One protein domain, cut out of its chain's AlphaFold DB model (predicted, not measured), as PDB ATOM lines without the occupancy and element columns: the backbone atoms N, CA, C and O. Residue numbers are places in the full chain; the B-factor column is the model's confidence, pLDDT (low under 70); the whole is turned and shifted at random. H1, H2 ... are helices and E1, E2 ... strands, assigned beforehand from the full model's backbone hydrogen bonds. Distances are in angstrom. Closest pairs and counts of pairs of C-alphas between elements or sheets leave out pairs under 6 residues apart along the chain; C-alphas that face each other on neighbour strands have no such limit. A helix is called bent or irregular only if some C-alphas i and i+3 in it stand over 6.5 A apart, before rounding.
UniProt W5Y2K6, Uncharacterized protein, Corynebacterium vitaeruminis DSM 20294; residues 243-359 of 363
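AT A GLANCE: This is residues 243 to 359 of the 363 residues of an uncharacterized protein of Corynebacterium vitaeruminis DSM 20294 (UniProt W5Y2K6). One antiparallel sheet of four strands, E1 E2 E4 E3 in order across it, has helices H3 and H4 over one face and its other face bare; H5, away from the sheet, packs on H3 with its residues 351 to 355 and makes a corner with H4 at their link. The long strands E1 and E2 run along the longest axis, with H1 past one end of them and H2 at the other. The printed part has 117 residues with five named helices and four named strands, in the order E1 H1 E2 H2 H3 E3 E4 H4 H5, of mixed class. It is compact, with a radius of gyration of the C-alphas of 13.8 A, and only just elongated, spanning 43 by 29 by 23 A.

HOW THE PARTS SIT: Edge strand E1, residues 251 to 257, is antiparallel to E2, residues 269 to 275; N 254 and O 272 are 2.9 A apart, within hydrogen-bond range. E2 is antiparallel to E4, residues 322 to 326, with N 271 and O 324 at 2.8 A. E4 forms a hairpin with edge strand E3, residues 314 to 316, with N 325 and O 314 at 2.8 A. Residues 245 to 246 pair antiparallel with 252 to 253 of E1. H4, residues 328 to 342, runs along E2 at 2 degrees on the local plane, at a height over the sheet of 9.1 A; it lies over E2 and only just not over E4, on which 2 of its C-alphas fall. On the same face H3, residues 294 to 307, lies over E4 at a height over the sheet of 9.7 A. H3 and H4 touch, closest at the C-alphas of Ala 301 and Leu 334, 7.0 A, at a steep tilt of 64 degrees, opposite ways. H5, residues 345 to 357, touches H3, closest at C-alphas 303 and 355, 5.8 A; it touches H4 only at the corner, closest at C-alphas 341 and 348, 4.8 A. H2, residues 280 to 287, only grazes the sheet with residues 280 to 282. H1, residues 260 to 265, is not on the sheet and is irregular, C-alphas 261 and 264 being 9.0 A apart. E2, H2, H3 and E3 make a split strand-helix-strand unit, two strands running the same way with E4 between them, its crossover right-handed. Each O i to N i+4 pair is within hydrogen-bond range in H2, H3 and H5; H4 has 10 of 11, and H1 has 0 of 2, with 1 of 3 O i to N i+3 pairs.

IN THESE COORDINATES: E1 begins at C-alpha 251, (-44.373, -5.303, -0.190), and is 19.9 A long; E2 is 20.0 A. H3, H4 and H5 measure 20.1, 21.2 and 18.6 A, and H5 ends at C-alpha 357, (-50.552, 18.847, -3.684).

THE WHOLE: The C-alphas farthest apart are those of Glu 260 and Thr 287, 43.0 A. The printed part has no cut and no long link. Its mean pLDDT is 84.0, under 70 at residue 243, residues 259 to 262 and residues 317 to 321.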
ATOM      1  N   THR A 243     -39.066 -11.839 -11.522       60.97
ATOM      2  CA  THR A 243     -38.271 -11.524 -10.344       60.97
ATOM      3  C   THR A 243     -39.228 -11.074  -9.252       60.97
ATOM      4  O   THR A 243     -39.460  -9.873  -9.079       60.97
ATOM      5  N   THR A 244     -39.809 -12.050  -8.555       72.69
ATOM      6  CA  THR A 244     -40.588 -11.816  -7.345       72.69
ATOM      7  C   THR A 244     -39.630 -11.454  -6.221       72.69
ATOM      8  O   THR A 244     -38.694 -12.181  -5.893       72.69
ATOM      9  N   GLN A 245     -39.824 -10.266  -5.669       80.06
ATOM     10  CA  GLN A 245     -39.051  -9.731  -4.567       80.06
ATOM     11  C   GLN A 245     -40.007  -9.321  -3.459       80.06
ATOM     12  O   GLN A 245     -40.740  -8.344  -3.599       80.06
ATOM     13  N   GLU A 246     -39.930 -10.020  -2.334       84.00
ATOM     14  CA  GLU A 246     -40.525  -9.561  -1.085       84.00
ATOM     15  C   GLU A 246     -39.564  -8.603  -0.377       84.00
ATOM     16  O   GLU A 246     -38.343  -8.792  -0.344       84.00
ATOM     17  N   THR A 247     -40.110  -7.521   0.162       82.00
ATOM     18  CA  THR A 247     -39.351  -6.531   0.924       82.00
ATOM     19  C   THR A 247     -39.555  -6.725   2.427       82.00
ATOM     20  O   THR A 247     -40.616  -7.184   2.844       82.00
ATOM     21  N   PRO A 248     -38.601  -6.295   3.278       82.75
ATOM     22  CA  PRO A 248     -38.762  -6.354   4.735       82.75
ATOM     23  C   PRO A 248     -39.957  -5.559   5.282       82.75
ATOM     24  O   PRO A 248     -40.325  -5.734   6.439       82.75
ATOM     25  N   THR A 249     -40.532  -4.655   4.485       86.00
ATOM     26  CA  THR A 249     -41.717  -3.874   4.854       86.00
ATOM     27  C   THR A 249     -43.031  -4.549   4.461       86.00
ATOM     28  O   THR A 249     -44.082  -4.016   4.790       86.00
ATOM     29  N   GLY A 250     -42.982  -5.725   3.822       86.56
ATOM     30  CA  GLY A 250     -44.152  -6.521   3.440       86.56
ATOM     31  C   GLY A 250     -44.759  -6.169   2.082       86.56
ATOM     32  O   GLY A 250     -45.892  -6.552   1.812       86.56
ATOM     33  N   LEU A 251     -44.026  -5.449   1.226       89.31
ATOM     34  CA  LEU A 251     -44.373  -5.303  -0.190       89.31
ATOM     35  C   LEU A 251     -43.774  -6.458  -0.998       89.31
ATOM     36  O   LEU A 251     -42.548  -6.621  -0.999       89.31
ATOM     37  N   THR A 252     -44.619  -7.166  -1.735       89.06
ATOM     38  CA  THR A 252     -44.256  -8.132  -2.770       89.06
ATOM     39  C   THR A 252     -44.295  -7.448  -4.127       89.06
ATOM     40  O   THR A 252     -45.257  -6.767  -4.477       89.06
ATOM     41  N   VAL A 253     -43.216  -7.602  -4.895       86.81
ATOM     42  CA  VAL A 253     -43.061  -6.995  -6.218       86.81
ATOM     43  C   VAL A 253     -42.654  -8.058  -7.219       86.81
ATOM     44  O   VAL A 253     -41.568  -8.615  -7.090       86.81
ATOM     45  N   ALA A 254     -43.457  -8.276  -8.254       86.06
ATOM     46  CA  ALA A 254     -43.115  -9.153  -9.371       86.06
ATOM     47  C   ALA A 254     -42.992  -8.345 -10.666       86.06
ATOM     48  O   ALA A 254     -43.661  -7.329 -10.856       86.06
ATOM     49  N   THR A 255     -42.092  -8.750 -11.560       83.56
ATOM     50  CA  THR A 255     -41.968  -8.124 -12.883       83.56
ATOM     51  C   THR A 255     -41.899  -9.187 -13.948       83.56
ATOM     52  O   THR A 255     -40.905  -9.894 -14.007       83.56
ATOM     53  N   THR A 256     -42.910  -9.251 -14.801       81.62
ATOM     54  CA  THR A 256     -43.031 -10.252 -15.855       81.62
ATOM     55  C   THR A 256     -42.768  -9.608 -17.207       81.62
ATOM     56  O   THR A 256     -43.364  -8.586 -17.542       81.62
ATOM     57  N   VAL A 257     -41.874 -10.198 -17.999       80.44
ATOM     58  CA  VAL A 257     -41.707  -9.824 -19.408       80.44
ATOM     59  C   VAL A 257     -42.811 -10.503 -20.207       80.44
ATOM     60  O   VAL A 257     -42.940 -11.725 -20.160       80.44
ATOM     61  N   LEU A 258     -43.609  -9.720 -20.931       74.44
ATOM     62  CA  LEU A 258     -44.652 -10.262 -21.789       74.44
ATOM     63  C   LEU A 258     -44.040 -10.753 -23.097       74.44
ATOM     64  O   LEU A 258     -43.345 -10.012 -23.795       74.44
ATOM     65  N   ASP A 259     -44.283 -12.019 -23.417       66.81
ATOM     66  CA  ASP A 259     -43.769 -12.656 -24.622       66.81
ATOM     67  C   ASP A 259     -44.707 -12.448 -25.826       66.81
ATOM     68  O   ASP A 259     -45.695 -11.714 -25.773       66.81
ATOM     69  N   GLU A 260     -44.385 -13.094 -26.947       53.72
ATOM     70  CA  GLU A 260     -45.146 -12.990 -28.197       53.72
ATOM     71  C   GLU A 260     -46.615 -13.450 -28.085       53.72
ATOM     72  O   GLU A 260     -47.412 -13.138 -28.975       53.72
ATOM     73  N   SER A 261     -46.993 -14.169 -27.017       53.28
ATOM     74  CA  SER A 261     -48.380 -14.586 -26.762       53.28
ATOM     75  C   SER A 261     -49.271 -13.437 -26.269       53.28
ATOM     76  O   SER A 261     -50.490 -13.513 -26.417       53.28
ATOM     77  N   ALA A 262     -48.686 -12.339 -25.773       57.97
ATOM     78  CA  ALA A 262     -49.410 -11.157 -25.293       57.97
ATOM     79  C   ALA A 262     -49.915 -10.223 -26.416       57.97
ATOM     80  O   ALA A 262     -50.400  -9.126 -26.152       57.97
ATOM     81  N   GLY A 263     -49.805 -10.633 -27.684       71.06
ATOM     82  CA  GLY A 263     -50.311  -9.859 -28.817       71.06
ATOM     83  C   GLY A 263     -49.618  -8.502 -28.950       71.06
ATOM     84  O   GLY A 263     -48.398  -8.441 -29.096       71.06
ATOM     85  N   ASP A 264     -50.396  -7.421 -28.906       70.81
ATOM     86  CA  ASP A 264     -49.894  -6.045 -29.049       70.81
ATOM     87  C   ASP A 264     -49.057  -5.581 -27.841       70.81
ATOM     88  O   ASP A 264     -48.341  -4.578 -27.919       70.81
ATOM     89  N   ASP A 265     -49.108  -6.328 -26.737       72.56
ATOM     90  CA  ASP A 265     -48.340  -6.068 -25.521       72.56
ATOM     91  C   ASP A 265     -47.040  -6.881 -25.442       72.56
ATOM     92  O   ASP A 265     -46.279  -6.741 -24.483       72.56
ATOM     93  N   ALA A 266     -46.734  -7.689 -26.462       74.06
ATOM     94  CA  ALA A 266     -45.477  -8.422 -26.545       74.06
ATOM     95  C   ALA A 266     -44.263  -7.478 -26.448       74.06
ATOM     96  O   ALA A 266     -44.173  -6.457 -27.134       74.06
ATOM     97  N   GLY A 267     -43.307  -7.822 -25.585       73.25
ATOM     98  CA  GLY A 267     -42.130  -7.003 -25.284       73.25
ATOM     99  C   GLY A 267     -42.364  -5.893 -24.253       73.25
ATOM    100  O   GLY A 267     -41.399  -5.232 -23.856       73.25
ATOM    101  N   LYS A 268     -43.603  -5.684 -23.781       84.00
ATOM    102  CA  LYS A 268     -43.872  -4.863 -22.592       84.00
ATOM    103  C   LYS A 268     -43.536  -5.640 -21.322       84.00
ATOM    104  O   LYS A 268     -43.422  -6.863 -21.312       84.00
ATOM    105  N   HIS A 269     -43.341  -4.907 -20.236       86.88
ATOM    106  CA  HIS A 269     -43.177  -5.462 -18.904       86.88
ATOM    107  C   HIS A 269     -44.452  -5.209 -18.103       86.88
ATOM    108  O   HIS A 269     -45.032  -4.123 -18.161       86.88
ATOM    109  N   GLN A 270     -44.843  -6.208 -17.327       86.69
ATOM    110  CA  GLN A 270     -45.899  -6.127 -16.336       86.69
ATOM    111  C   GLN A 270     -45.257  -6.058 -14.949       86.69
ATOM    112  O   GLN A 270     -44.436  -6.903 -14.604       86.69
ATOM    113  N   LEU A 271     -45.607  -5.050 -14.158       88.75
ATOM    114  CA  LEU A 271     -45.232  -4.903 -12.756       88.75
ATOM    115  C   LEU A 271     -46.447  -5.220 -11.892       88.75
ATOM    116  O   LEU A 271     -47.472  -4.559 -12.024       88.75
ATOM    117  N   THR A 272     -46.299  -6.188 -10.999       88.69
ATOM    118  CA  THR A 272     -47.332  -6.563 -10.035       88.69
ATOM    119  C   THR A 272     -46.875  -6.162  -8.639       88.69
ATOM    120  O   THR A 272     -45.737  -6.467  -8.266       88.69
ATOM    121  N   LEU A 273     -47.731  -5.473  -7.880       88.69
ATOM    122  CA  LEU A 273     -47.452  -5.086  -6.493       88.69
ATOM    123  C   LEU A 273     -48.546  -5.623  -5.571       88.69
ATOM    124  O   LEU A 273     -49.729  -5.576  -5.901       88.69
ATOM    125  N   GLU A 274     -48.141  -6.106  -4.405       87.88
ATOM    126  CA  GLU A 274     -49.049  -6.602  -3.374       87.88
ATOM    127  C   GLU A 274     -48.485  -6.230  -2.002       87.88
ATOM    128  O   GLU A 274     -47.304  -6.458  -1.730       87.88
ATOM    129  N   CYS A 275     -49.300  -5.619  -1.143       88.38
ATOM    130  CA  CYS A 275     -48.914  -5.311   0.229       88.38
ATOM    131  C   CYS A 275     -49.561  -6.317   1.179       88.38
ATOM    132  O   CYS A 275     -50.781  -6.459   1.206       88.38
ATOM    133  N   ALA A 276     -48.745  -7.009   1.973       86.62
ATOM    134  CA  ALA A 276     -49.246  -7.944   2.967       86.62
ATOM    135  C   ALA A 276     -50.022  -7.201   4.069       86.62
ATOM    136  O   ALA A 276     -49.520  -6.244   4.668       86.62
ATOM    137  N   VAL A 277     -51.233  -7.674   4.365       86.75
ATOM    138  CA  VAL A 277     -52.088  -7.125   5.427       86.75
ATOM    139  C   VAL A 277     -51.393  -7.262   6.784       86.75
ATOM    140  O   VAL A 277     -50.903  -8.336   7.134       86.75
ATOM    141  N   GLY A 278     -51.357  -6.177   7.561       86.38
ATOM    142  CA  GLY A 278     -50.677  -6.123   8.859       86.38
ATOM    143  C   GLY A 278     -49.150  -6.041   8.766       86.38
ATOM    144  O   GLY A 278     -48.463  -6.238   9.765       86.38
ATOM    145  N   SER A 279     -48.599  -5.783   7.579       90.88
ATOM    146  CA  SER A 279     -47.170  -5.518   7.419       90.88
ATOM    147  C   SER A 279     -46.780  -4.115   7.878       90.88
ATOM    148  O   SER A 279     -47.618  -3.225   7.997       90.88
ATOM    149  N   THR A 280     -45.477  -3.882   8.060       93.81
ATOM    150  CA  THR A 280     -44.933  -2.557   8.395       93.81
ATOM    151  C   THR A 280     -45.374  -1.480   7.399       93.81
ATOM    152  O   THR A 280     -45.626  -0.348   7.801       93.81
ATOM    153  N   LEU A 281     -45.451  -1.804   6.102       91.75
ATOM    154  CA  LEU A 281     -45.932  -0.871   5.086       91.75
ATOM    155  C   LEU A 281     -47.433  -0.602   5.242       91.75
ATOM    156  O   LEU A 281     -47.821   0.561   5.244       91.75
ATOM    157  N   ASP A 282     -48.250  -1.644   5.403       92.62
ATOM    158  CA  ASP A 282     -49.704  -1.517   5.583       92.62
ATOM    159  C   ASP A 282     -50.051  -0.690   6.831       92.62
ATOM    160  O   ASP A 282     -50.828   0.263   6.764       92.62
ATOM    161  N   GLU A 283     -49.415  -0.987   7.967       93.38
ATOM    162  CA  GLU A 283     -49.597  -0.220   9.204       93.38
ATOM    163  C   GLU A 283     -49.178   1.243   9.034       93.38
ATOM    164  O   GLU A 283     -49.882   2.140   9.495       93.38
ATOM    165  N   HIS A 284     -48.066   1.503   8.340       93.00
ATOM    166  CA  HIS A 284     -47.584   2.863   8.106       93.00
ATOM    167  C   HIS A 284     -48.515   3.663   7.190       93.00
ATOM    168  O   HIS A 284     -48.850   4.800   7.518       93.00
ATOM    169  N   VAL A 285     -48.984   3.077   6.084       90.69
ATOM    170  CA  VAL A 285     -49.927   3.733   5.159       90.69
ATOM    171  C   VAL A 285     -51.235   4.101   5.874       90.69
ATOM    172  O   VAL A 285     -51.749   5.207   5.696       90.69
ATOM    173  N   LYS A 286     -51.697   3.262   6.809       92.19
ATOM    174  CA  LYS A 286     -52.835   3.590   7.683       92.19
ATOM    175  C   LYS A 286     -52.572   4.795   8.587       92.19
ATOM    176  O   LYS A 286     -53.490   5.575   8.834       92.19
ATOM    177  N   THR A 287     -51.339   4.999   9.064       93.06
ATOM    178  CA  THR A 287     -51.012   6.176   9.898       93.06
ATOM    179  C   THR A 287     -51.100   7.504   9.147       93.06
ATOM    180  O   THR A 287     -51.382   8.528   9.770       93.06
ATOM    181  N   ILE A 288     -50.914   7.488   7.824       90.25
ATOM    182  CA  ILE A 288     -51.063   8.665   6.955       90.25
ATOM    183  C   ILE A 288     -52.469   8.791   6.343       90.25
ATOM    184  O   ILE A 288     -52.707   9.715   5.571       90.25
ATOM    185  N   GLY A 289     -53.406   7.923   6.741       88.31
ATOM    186  CA  GLY A 289     -54.835   8.052   6.442       88.31
ATOM    187  C   GLY A 289     -55.335   7.307   5.205       88.31
ATOM    188  O   GLY A 289     -56.444   7.603   4.775       88.31
ATOM    189  N   TYR A 290     -54.563   6.360   4.663       88.88
ATOM    190  CA  TYR A 290     -54.921   5.595   3.460       88.88
ATOM    191  C   TYR A 290     -54.867   4.082   3.703       88.88
ATOM    192  O   TYR A 290     -54.377   3.617   4.737       88.88
ATOM    193  N   GLU A 291     -55.324   3.301   2.727       88.38
ATOM    194  CA  GLU A 291     -55.145   1.849   2.691       88.38
ATOM    195  C   GLU A 291     -54.049   1.469   1.688       88.38
ATOM    196  O   GLU A 291     -53.971   2.029   0.602       88.38
ATOM    197  N   ALA A 292     -53.190   0.496   2.013       86.56
ATOM    198  CA  ALA A 292     -52.129   0.031   1.110       86.56
ATOM    199  C   ALA A 292     -52.670  -0.908   0.006       86.56
ATOM    200  O   ALA A 292     -52.169  -2.018  -0.187       86.56
ATOM    201  N   ASN A 293     -53.721  -0.469  -0.685       83.25
ATOM    202  CA  ASN A 293     -54.465  -1.211  -1.700       83.25
ATOM    203  C   ASN A 293     -54.011  -0.835  -3.132       83.25
ATOM    204  O   ASN A 293     -53.036  -0.104  -3.334       83.25
ATOM    205  N   GLY A 294     -54.714  -1.351  -4.145       79.69
ATOM    206  CA  GLY A 294     -54.407  -1.072  -5.550       79.69
ATOM    207  C   GLY A 294     -54.458   0.417  -5.911       79.69
ATOM    208  O   GLY A 294     -53.538   0.913  -6.559       79.69
ATOM    209  N   TYR A 295     -55.458   1.155  -5.431       82.75
ATOM    210  CA  TYR A 295     -55.612   2.586  -5.711       82.75
ATOM    211  C   TYR A 295     -54.461   3.420  -5.142       82.75
ATOM    212  O   TYR A 295     -53.948   4.324  -5.806       82.75
ATOM    213  N   PHE A 296     -53.965   3.066  -3.955       88.56
ATOM    214  CA  PHE A 296     -52.812   3.740  -3.361       88.56
ATOM    215  C   PHE A 296     -51.551   3.624  -4.229       88.56
ATOM    216  O   PHE A 296     -50.846   4.609  -4.476       88.56
ATOM    217  N   PHE A 297     -51.257   2.427  -4.739       89.06
ATOM    218  CA  PHE A 297     -50.096   2.224  -5.610       89.06
ATOM    219  C   PHE A 297     -50.294   2.810  -7.015       89.06
ATOM    220  O   PHE A 297     -49.317   3.269  -7.617       89.06
ATOM    221  N   GLU A 298     -51.529   2.853  -7.522       87.44
ATOM    222  CA  GLU A 298     -51.879   3.524  -8.778       87.44
ATOM    223  C   GLU A 298     -51.595   5.029  -8.689       87.44
ATOM    224  O   GLU A 298     -50.946   5.599  -9.574       87.44
ATOM    225  N   ALA A 299     -51.993   5.667  -7.589       87.88
ATOM    226  CA  ALA A 299     -51.744   7.080  -7.334       87.88
ATOM    227  C   ALA A 299     -50.237   7.397  -7.297       87.88
ATOM    228  O   ALA A 299     -49.773   8.334  -7.960       87.88
ATOM    229  N   LEU A 300     -49.435   6.571  -6.612       91.06
ATOM    230  CA  LEU A 300     -47.971   6.709  -6.604       91.06
ATOM    231  C   LEU A 300     -47.360   6.550  -8.002       91.06
ATOM    232  O   LEU A 300     -46.472   7.320  -8.386       91.06
ATOM    233  N   ALA A 301     -47.824   5.567  -8.778       90.88
ATOM    234  CA  ALA A 301     -47.344   5.339 -10.136       90.88
ATOM    235  C   ALA A 301     -47.724   6.489 -11.079       90.88
ATOM    236  O   ALA A 301     -46.891   6.939 -11.871       90.88
ATOM    237  N   THR A 302     -48.942   7.015 -10.951       90.06
ATOM    238  CA  THR A 302     -49.443   8.161 -11.718       90.06
ATOM    239  C   THR A 302     -48.656   9.426 -11.402       90.06
ATOM    240  O   THR A 302     -48.215  10.136 -12.313       90.06
ATOM    241  N   TYR A 303     -48.401   9.690 -10.118       92.69
ATOM    242  CA  TYR A 303     -47.567  10.811  -9.699       92.69
ATOM    243  C   TYR A 303     -46.144  10.697 -10.261       92.69
ATOM    244  O   TYR A 303     -45.627  11.652 -10.850       92.69
ATOM    245  N   TRP A 304     -45.524   9.518 -10.153       93.75
ATOM    246  CA  TRP A 304     -44.199   9.272 -10.717       93.75
ATOM    247  C   TRP A 304     -44.167   9.494 -12.234       93.75
ATOM    248  O   TRP A 304     -43.255  10.156 -12.740       93.75
ATOM    249  N   ALA A 305     -45.169   8.993 -12.959       89.75
ATOM    250  CA  ALA A 305     -45.268   9.151 -14.406       89.75
ATOM    251  C   ALA A 305     -45.363  10.630 -14.809       89.75
ATOM    252  O   ALA A 305     -44.643  11.071 -15.709       89.75
ATOM    253  N   LYS A 306     -46.165  11.418 -14.078       89.81
ATOM    254  CA  LYS A 306     -46.300  12.871 -14.269       89.81
ATOM    255  C   LYS A 306     -44.974  13.604 -14.043       89.81
ATOM    256  O   LYS A 306     -44.590  14.422 -14.875       89.81
ATOM    257  N   GLN A 307     -44.245  13.280 -12.972       91.06
ATOM    258  CA  GLN A 307     -42.949  13.901 -12.656       91.06
ATOM    259  C   GLN A 307     -41.856  13.588 -13.688       91.06
ATOM    260  O   GLN A 307     -40.960  14.399 -13.913       91.06
ATOM    261  N   ASN A 308     -41.926  12.419 -14.327       89.06
ATOM    262  CA  ASN A 308     -40.908  11.953 -15.273       89.06
ATOM    263  C   ASN A 308     -41.337  12.094 -16.743       89.06
ATOM    264  O   ASN A 308     -40.618  11.630 -17.628       89.06
ATOM    265  N   ASN A 309     -42.482  12.736 -17.011       88.31
ATOM    266  CA  ASN A 309     -43.072  12.878 -18.346       88.31
ATOM    267  C   ASN A 309     -43.182  11.533 -19.098       88.31
ATOM    268  O   ASN A 309     -42.868  11.426 -20.286       88.31
ATOM    269  N   VAL A 310     -43.585  10.486 -18.375       86.69
ATOM    270  CA  VAL A 310     -43.764   9.132 -18.906       86.69
ATOM    271  C   VAL A 310     -45.224   8.950 -19.308       86.69
ATOM    272  O   VAL A 310     -46.117   9.037 -18.473       86.69
ATOM    273  N   ALA A 311     -45.462   8.669 -20.588       83.06
ATOM    274  CA  ALA A 311     -46.781   8.343 -21.126       83.06
ATOM    275  C   ALA A 311     -46.880   6.852 -21.495       83.06
ATOM    276  O   ALA A 311     -45.866   6.197 -21.744       83.06
ATOM    277  N   GLY A 312     -48.107   6.331 -21.583       76.56
ATOM    278  CA  GLY A 312     -48.368   4.970 -22.069       76.56
ATOM    279  C   GLY A 312     -48.208   3.859 -21.029       76.56
ATOM    280  O   GLY A 312     -48.121   2.697 -21.416       76.56
ATOM    281  N   LEU A 313     -48.176   4.202 -19.736       85.75
ATOM    282  CA  LEU A 313     -48.444   3.232 -18.678       85.75
ATOM    283  C   LEU A 313     -49.942   2.939 -18.647       85.75
ATOM    284  O   LEU A 313     -50.752   3.867 -18.681       85.75
ATOM    285  N   TRP A 314     -50.292   1.664 -18.575       84.25
ATOM    286  CA  TRP A 314     -51.652   1.213 -18.306       84.25
ATOM    287  C   TRP A 314     -51.695   0.586 -16.915       84.25
ATOM    288  O   TRP A 314     -50.743  -0.086 -16.518       84.25
ATOM    289  N   MET A 315     -52.758   0.852 -16.165       83.81
ATOM    290  CA  MET A 315     -52.901   0.443 -14.771       83.81
ATOM    291  C   MET A 315     -54.266  -0.221 -14.604       83.81
ATOM    292  O   MET A 315     -55.267   0.316 -15.073       83.81
ATOM    293  N   ASP A 316     -54.284  -1.382 -13.956       75.56
ATOM    294  CA  ASP A 316     -55.507  -2.053 -13.523       75.56
ATOM    295  C   ASP A 316     -55.544  -2.089 -11.993       75.56
ATOM    296  O   ASP A 316     -54.828  -2.897 -11.384       75.56
ATOM    297  N   PRO A 317     -56.327  -1.197 -11.362       60.88
ATOM    298  CA  PRO A 317     -56.483  -1.167  -9.914       60.88
ATOM    299  C   PRO A 317     -57.528  -2.171  -9.404       60.88
ATOM    300  O   PRO A 317     -57.660  -2.327  -8.194       60.88
ATOM    301  N   THR A 318     -58.281  -2.835 -10.294       55.25
ATOM    302  CA  THR A 318     -59.428  -3.690  -9.922       55.25
ATOM    303  C   THR A 318     -59.074  -5.159  -9.703       55.25
ATOM    304  O   THR A 318     -59.899  -5.922  -9.204       55.25
ATOM    305  N   ALA A 319     -57.853  -5.564 -10.053       53.53
ATOM    306  CA  ALA A 319     -57.340  -6.895  -9.771       53.53
ATOM    307  C   ALA A 319     -56.893  -7.024  -8.300       53.53
ATOM    308  O   ALA A 319     -56.393  -6.065  -7.716       53.53
ATOM    309  N   ASP A 320     -56.972  -8.235  -7.726       49.12
ATOM    310  CA  ASP A 320     -56.494  -8.566  -6.361       49.12
ATOM    311  C   ASP A 320     -55.013  -8.185  -6.113       49.12
ATOM    312  O   ASP A 320     -54.539  -8.146  -4.979       49.12
ATOM    313  N   ARG A 321     -54.273  -7.887  -7.187       67.62
ATOM    314  CA  ARG A 321     -52.921  -7.329  -7.201       67.62
ATOM    315  C   ARG A 321     -52.883  -6.181  -8.205       67.62
ATOM    316  O   ARG A 321     -53.285  -6.381  -9.353       67.62
ATOM    317  N   ILE A 322     -52.333  -5.019  -7.836       78.44
ATOM    318  CA  ILE A 322     -52.184  -3.931  -8.815       78.44
ATOM    319  C   ILE A 322     -51.259  -4.392  -9.935       78.44
ATOM    320  O   ILE A 322     -50.140  -4.853  -9.694       78.44
ATOM    321  N   THR A 323     -51.736  -4.224 -11.163       83.81
ATOM    322  CA  THR A 323     -50.991  -4.569 -12.367       83.81
ATOM    323  C   THR A 323     -50.702  -3.307 -13.171       83.81
ATOM    324  O   THR A 323     -51.616  -2.601 -13.590       83.81
ATOM    325  N   ILE A 324     -49.417  -3.021 -13.395       88.81
ATOM    326  CA  ILE A 324     -48.950  -1.876 -14.183       88.81
ATOM    327  C   ILE A 324     -48.212  -2.388 -15.414       88.81
ATOM    328  O   ILE A 324     -47.201  -3.083 -15.306       88.81
ATOM    329  N   LEU A 325     -48.689  -2.006 -16.590       88.19
ATOM    330  CA  LEU A 325     -48.146  -2.413 -17.877       88.19
ATOM    331  C   LEU A 325     -47.427  -1.245 -18.557       88.19
ATOM    332  O   LEU A 325     -47.945  -0.130 -18.615       88.19
ATOM    333  N   GLY A 326     -46.246  -1.500 -19.118       87.94
ATOM    334  CA  GLY A 326     -45.484  -0.474 -19.829       87.94
ATOM    335  C   GLY A 326     -44.247  -1.003 -20.537       87.94
ATOM    336  O   GLY A 326     -43.895  -2.175 -20.440       87.94
ATOM    337  N   ALA A 327     -43.543  -0.130 -21.253       86.12
ATOM    338  CA  ALA A 327     -42.279  -0.498 -21.883       86.12
ATOM    339  C   ALA A 327     -41.193  -0.811 -20.822       86.12
ATOM    340  O   ALA A 327     -41.216  -0.238 -19.725       86.12
ATOM    341  N   PRO A 328     -40.173  -1.634 -21.140       79.19
ATOM    342  CA  PRO A 328     -39.107  -2.001 -20.195       79.19
ATOM    343  C   PRO A 328     -38.406  -0.796 -19.547       79.19
ATOM    344  O   PRO A 328     -38.123  -0.787 -18.344       79.19
ATOM    345  N   GLY A 329     -38.176   0.251 -20.349       81.19
ATOM    346  CA  GLY A 329     -37.565   1.514 -19.924       81.19
ATOM    347  C   GLY A 329     -38.448   2.383 -19.022       81.19
ATOM    348  O   GLY A 329     -37.959   3.370 -18.487       81.19
ATOM    349  N   GLN A 330     -39.719   2.025 -18.831       89.12
ATOM    350  CA  GLN A 330     -40.668   2.712 -17.949       89.12
ATOM    351  C   GLN A 330     -40.876   1.916 -16.656       89.12
ATOM    352  O   GLN A 330     -40.804   2.470 -15.561       89.12
ATOM    353  N   ILE A 331     -41.050   0.597 -16.784       88.81
ATOM    354  CA  ILE A 331     -41.333  -0.299 -15.659       88.81
ATOM    355  C   ILE A 331     -40.129  -0.466 -14.731       88.81
ATOM    356  O   ILE A 331     -40.284  -0.436 -13.511       88.81
ATOM    357  N   THR A 332     -38.914  -0.587 -15.273       82.31
ATOM    358  CA  THR A 332     -37.712  -0.779 -14.439       82.31
ATOM    359  C   THR A 332     -37.437   0.431 -13.523       82.31
ATOM    360  O   THR A 332     -37.213   0.240 -12.320       82.31
ATOM    361  N   PRO A 333     -37.500   1.684 -14.024       82.62
ATOM    362  CA  PRO A 333     -37.408   2.867 -13.169       82.62
ATOM    363  C   PRO A 333     -38.567   3.009 -12.175       82.62
ATOM    364  O   PRO A 333     -38.314   3.347 -11.018       82.62
ATOM    365  N   LEU A 334     -39.806   2.708 -12.585       90.00
ATOM    366  CA  LEU A 334     -40.977   2.759 -11.704       90.00
ATOM    367  C   LEU A 334     -40.851   1.769 -10.536       90.00
ATOM    368  O   LEU A 334     -40.972   2.172  -9.378       90.00
ATOM    369  N   LYS A 335     -40.501   0.505 -10.813       89.31
ATOM    370  CA  LYS A 335     -40.201  -0.516  -9.792       89.31
ATOM    371  C   LYS A 335     -39.172  -0.003  -8.786       89.31
ATOM    372  O   LYS A 335     -39.378  -0.077  -7.576       89.31
ATOM    373  N   SER A 336     -38.066   0.543  -9.289       84.50
ATOM    374  CA  SER A 336     -36.980   1.069  -8.456       84.50
ATOM    375  C   SER A 336     -37.434   2.249  -7.591       84.50
ATOM    376  O   SER A 336     -37.004   2.379  -6.443       84.50
ATOM    377  N   HIS A 337     -38.307   3.107  -8.126       88.25
ATOM    378  CA  HIS A 337     -38.888   4.227  -7.397       88.25
ATOM    379  C   HIS A 337     -39.781   3.754  -6.247       88.25
ATOM    380  O   HIS A 337     -39.545   4.159  -5.108       88.25
ATOM    381  N   ILE A 338     -40.736   2.865  -6.526       90.38
ATOM    382  CA  ILE A 338     -41.672   2.328  -5.527       90.38
ATOM    383  C   ILE A 338     -40.907   1.607  -4.417       90.38
ATOM    384  O   ILE A 338     -41.075   1.943  -3.248       90.38
ATOM    385  N   LEU A 339     -39.977   0.711  -4.769       85.62
ATOM    386  CA  LEU A 339     -39.135   0.014  -3.790       85.62
ATOM    387  C   LEU A 339     -38.346   0.976  -2.894       85.62
ATOM    388  O   LEU A 339     -38.106   0.689  -1.723       85.62
ATOM    389  N   ARG A 340     -37.905   2.117  -3.428       85.69
ATOM    390  CA  ARG A 340     -37.175   3.121  -2.648       85.69
ATOM    391  C   ARG A 340     -38.086   3.867  -1.674       85.69
ATOM    392  O   ARG A 340     -37.619   4.180  -0.581       85.69
ATOM    393  N   LEU A 341     -39.327   4.166  -2.059       87.31
ATOM    394  CA  LEU A 341     -40.310   4.786  -1.165       87.31
ATOM    395  C   LEU A 341     -40.689   3.823  -0.039       87.31
ATOM    396  O   LEU A 341     -40.584   4.169   1.133       87.31
ATOM    397  N   THR A 342     -41.021   2.578  -0.375       86.25
ATOM    398  CA  THR A 342     -41.530   1.601   0.599       86.25
ATOM    399  C   THR A 342     -40.459   1.008   1.510       86.25
ATOM    400  O   THR A 342     -40.791   0.450   2.552       86.25
ATOM    401  N   ARG A 343     -39.167   1.155   1.181       84.19
ATOM    402  CA  ARG A 343     -38.042   0.860   2.094       84.19
ATOM    403  C   ARG A 343     -37.679   2.024   3.016       84.19
ATOM    404  O   ARG A 343     -36.947   1.828   3.984       84.19
ATOM    405  N   HIS A 344     -38.148   3.231   2.711       85.06
ATOM    406  CA  HIS A 344     -37.852   4.448   3.458       85.06
ATOM    407  C   HIS A 344     -39.141   5.231   3.698       85.06
ATOM    408  O   HIS A 344     -39.372   6.251   3.059       85.06
ATOM    409  N   LEU A 345     -39.947   4.760   4.650       87.75
ATOM    410  CA  LEU A 345     -41.297   5.261   4.929       87.75
ATOM    411  C   LEU A 345     -41.418   6.795   5.073       87.75
ATOM    412  O   LEU A 345     -42.334   7.350   4.483       87.75
ATOM    413  N   PRO A 346     -40.462   7.537   5.671       87.56
ATOM    414  CA  PRO A 346     -40.538   9.004   5.661       87.56
ATOM    415  C   PRO A 346     -40.559   9.631   4.255       87.56
ATOM    416  O   PRO A 346     -41.175  10.667   4.037       87.56
ATOM    417  N   ARG A 347     -39.909   8.999   3.267       85.94
ATOM    418  CA  ARG A 347     -39.965   9.443   1.863       85.94
ATOM    419  C   ARG A 347     -41.291   9.099   1.198       85.94
ATOM    420  O   ARG A 347     -41.659   9.766   0.237       85.94
ATOM    421  N   LEU A 348     -41.962   8.043   1.657       90.88
ATOM    422  CA  LEU A 348     -43.311   7.717   1.212       90.88
ATOM    423  C   LEU A 348     -44.276   8.827   1.643       90.88
ATOM    424  O   LEU A 348     -45.015   9.319   0.800       90.88
ATOM    425  N   ASP A 349     -44.180   9.297   2.888       91.12
ATOM    426  CA  ASP A 349     -45.019  10.388   3.419       91.12
ATOM    427  C   ASP A 349     -44.842  11.684   2.619       91.12
ATOM    428  O   ASP A 349     -45.815  12.326   2.211       91.12
ATOM    429  N   GLU A 350     -43.585  12.044   2.339       90.69
ATOM    430  CA  GLU A 350     -43.247  13.185   1.483       90.69
ATOM    431  C   GLU A 350     -43.836  13.025   0.074       90.69
ATOM    432  O   GLU A 350     -44.410  13.970  -0.464       90.69
ATOM    433  N   ALA A 351     -43.720  11.835  -0.523       89.69
ATOM    434  CA  ALA A 351     -44.234  11.564  -1.863       89.69
ATOM    435  C   ALA A 351     -45.768  11.628  -1.924       89.69
ATOM    436  O   ALA A 351     -46.299  12.215  -2.862       89.69
ATOM    437  N   VAL A 352     -46.469  11.079  -0.927       93.00
ATOM    438  CA  VAL A 352     -47.937  11.136  -0.824       93.00
ATOM    439  C   VAL A 352     -48.405  12.582  -0.666       93.00
ATOM    440  O   VAL A 352     -49.299  13.023  -1.386       93.00
ATOM    441  N   THR A 353     -47.744  13.357   0.199       92.62
ATOM    442  CA  THR A 353     -48.062  14.781   0.401       92.62
ATOM    443  C   THR A 353     -47.894  15.575  -0.897       92.62
ATOM    444  O   THR A 353     -48.804  16.288  -1.315       92.62
ATOM    445  N   GLN A 354     -46.762  15.411  -1.584       91.88
ATOM    446  CA  GLN A 354     -46.502  16.109  -2.848       91.88
ATOM    447  C   GLN A 354     -47.441  15.664  -3.976       91.88
ATOM    448  O   GLN A 354     -47.813  16.470  -4.829       91.88
ATOM    449  N   ALA A 355     -47.821  14.386  -4.007       91.19
ATOM    450  CA  ALA A 355     -48.775  13.865  -4.976       91.19
ATOM    451  C   ALA A 355     -50.165  14.483  -4.774       91.19
ATOM    452  O   ALA A 355     -50.755  14.963  -5.746       91.19
ATOM    453  N   ALA A 356     -50.632  14.570  -3.526       89.56
ATOM    454  CA  ALA A 356     -51.881  15.243  -3.180       89.56
ATOM    455  C   ALA A 356     -51.849  16.738  -3.555       89.56
ATOM    456  O   ALA A 356     -52.773  17.239  -4.196       89.56
ATOM    457  N   GLU A 357     -50.751  17.447  -3.262       92.56
ATOM    458  CA  GLU A 357     -50.552  18.847  -3.684       92.56
ATOM    459  C   GLU A 357     -50.547  19.015  -5.213       92.56
ATOM    460  O   GLU A 357     -50.986  20.039  -5.742       92.56
ATOM    461  N   ALA A 358     -50.081  18.000  -5.946       88.62
ATOM    462  CA  ALA A 358     -50.096  17.959  -7.406       88.62
ATOM    463  C   ALA A 358     -51.454  17.534  -8.003       88.62
ATOM    464  O   ALA A 358     -51.544  17.386  -9.235       88.62
ATOM    465  N   GLY A 359     -52.479  17.354  -7.160       89.12
ATOM    466  CA  GLY A 359     -53.846  16.994  -7.533       89.12
ATOM    467  C   GLY A 359     -54.043  15.515  -7.866       89.12
ATOM    468  O   GLY A 359     -54.915  15.207  -8.673       89.12
TER     469      GLY A 359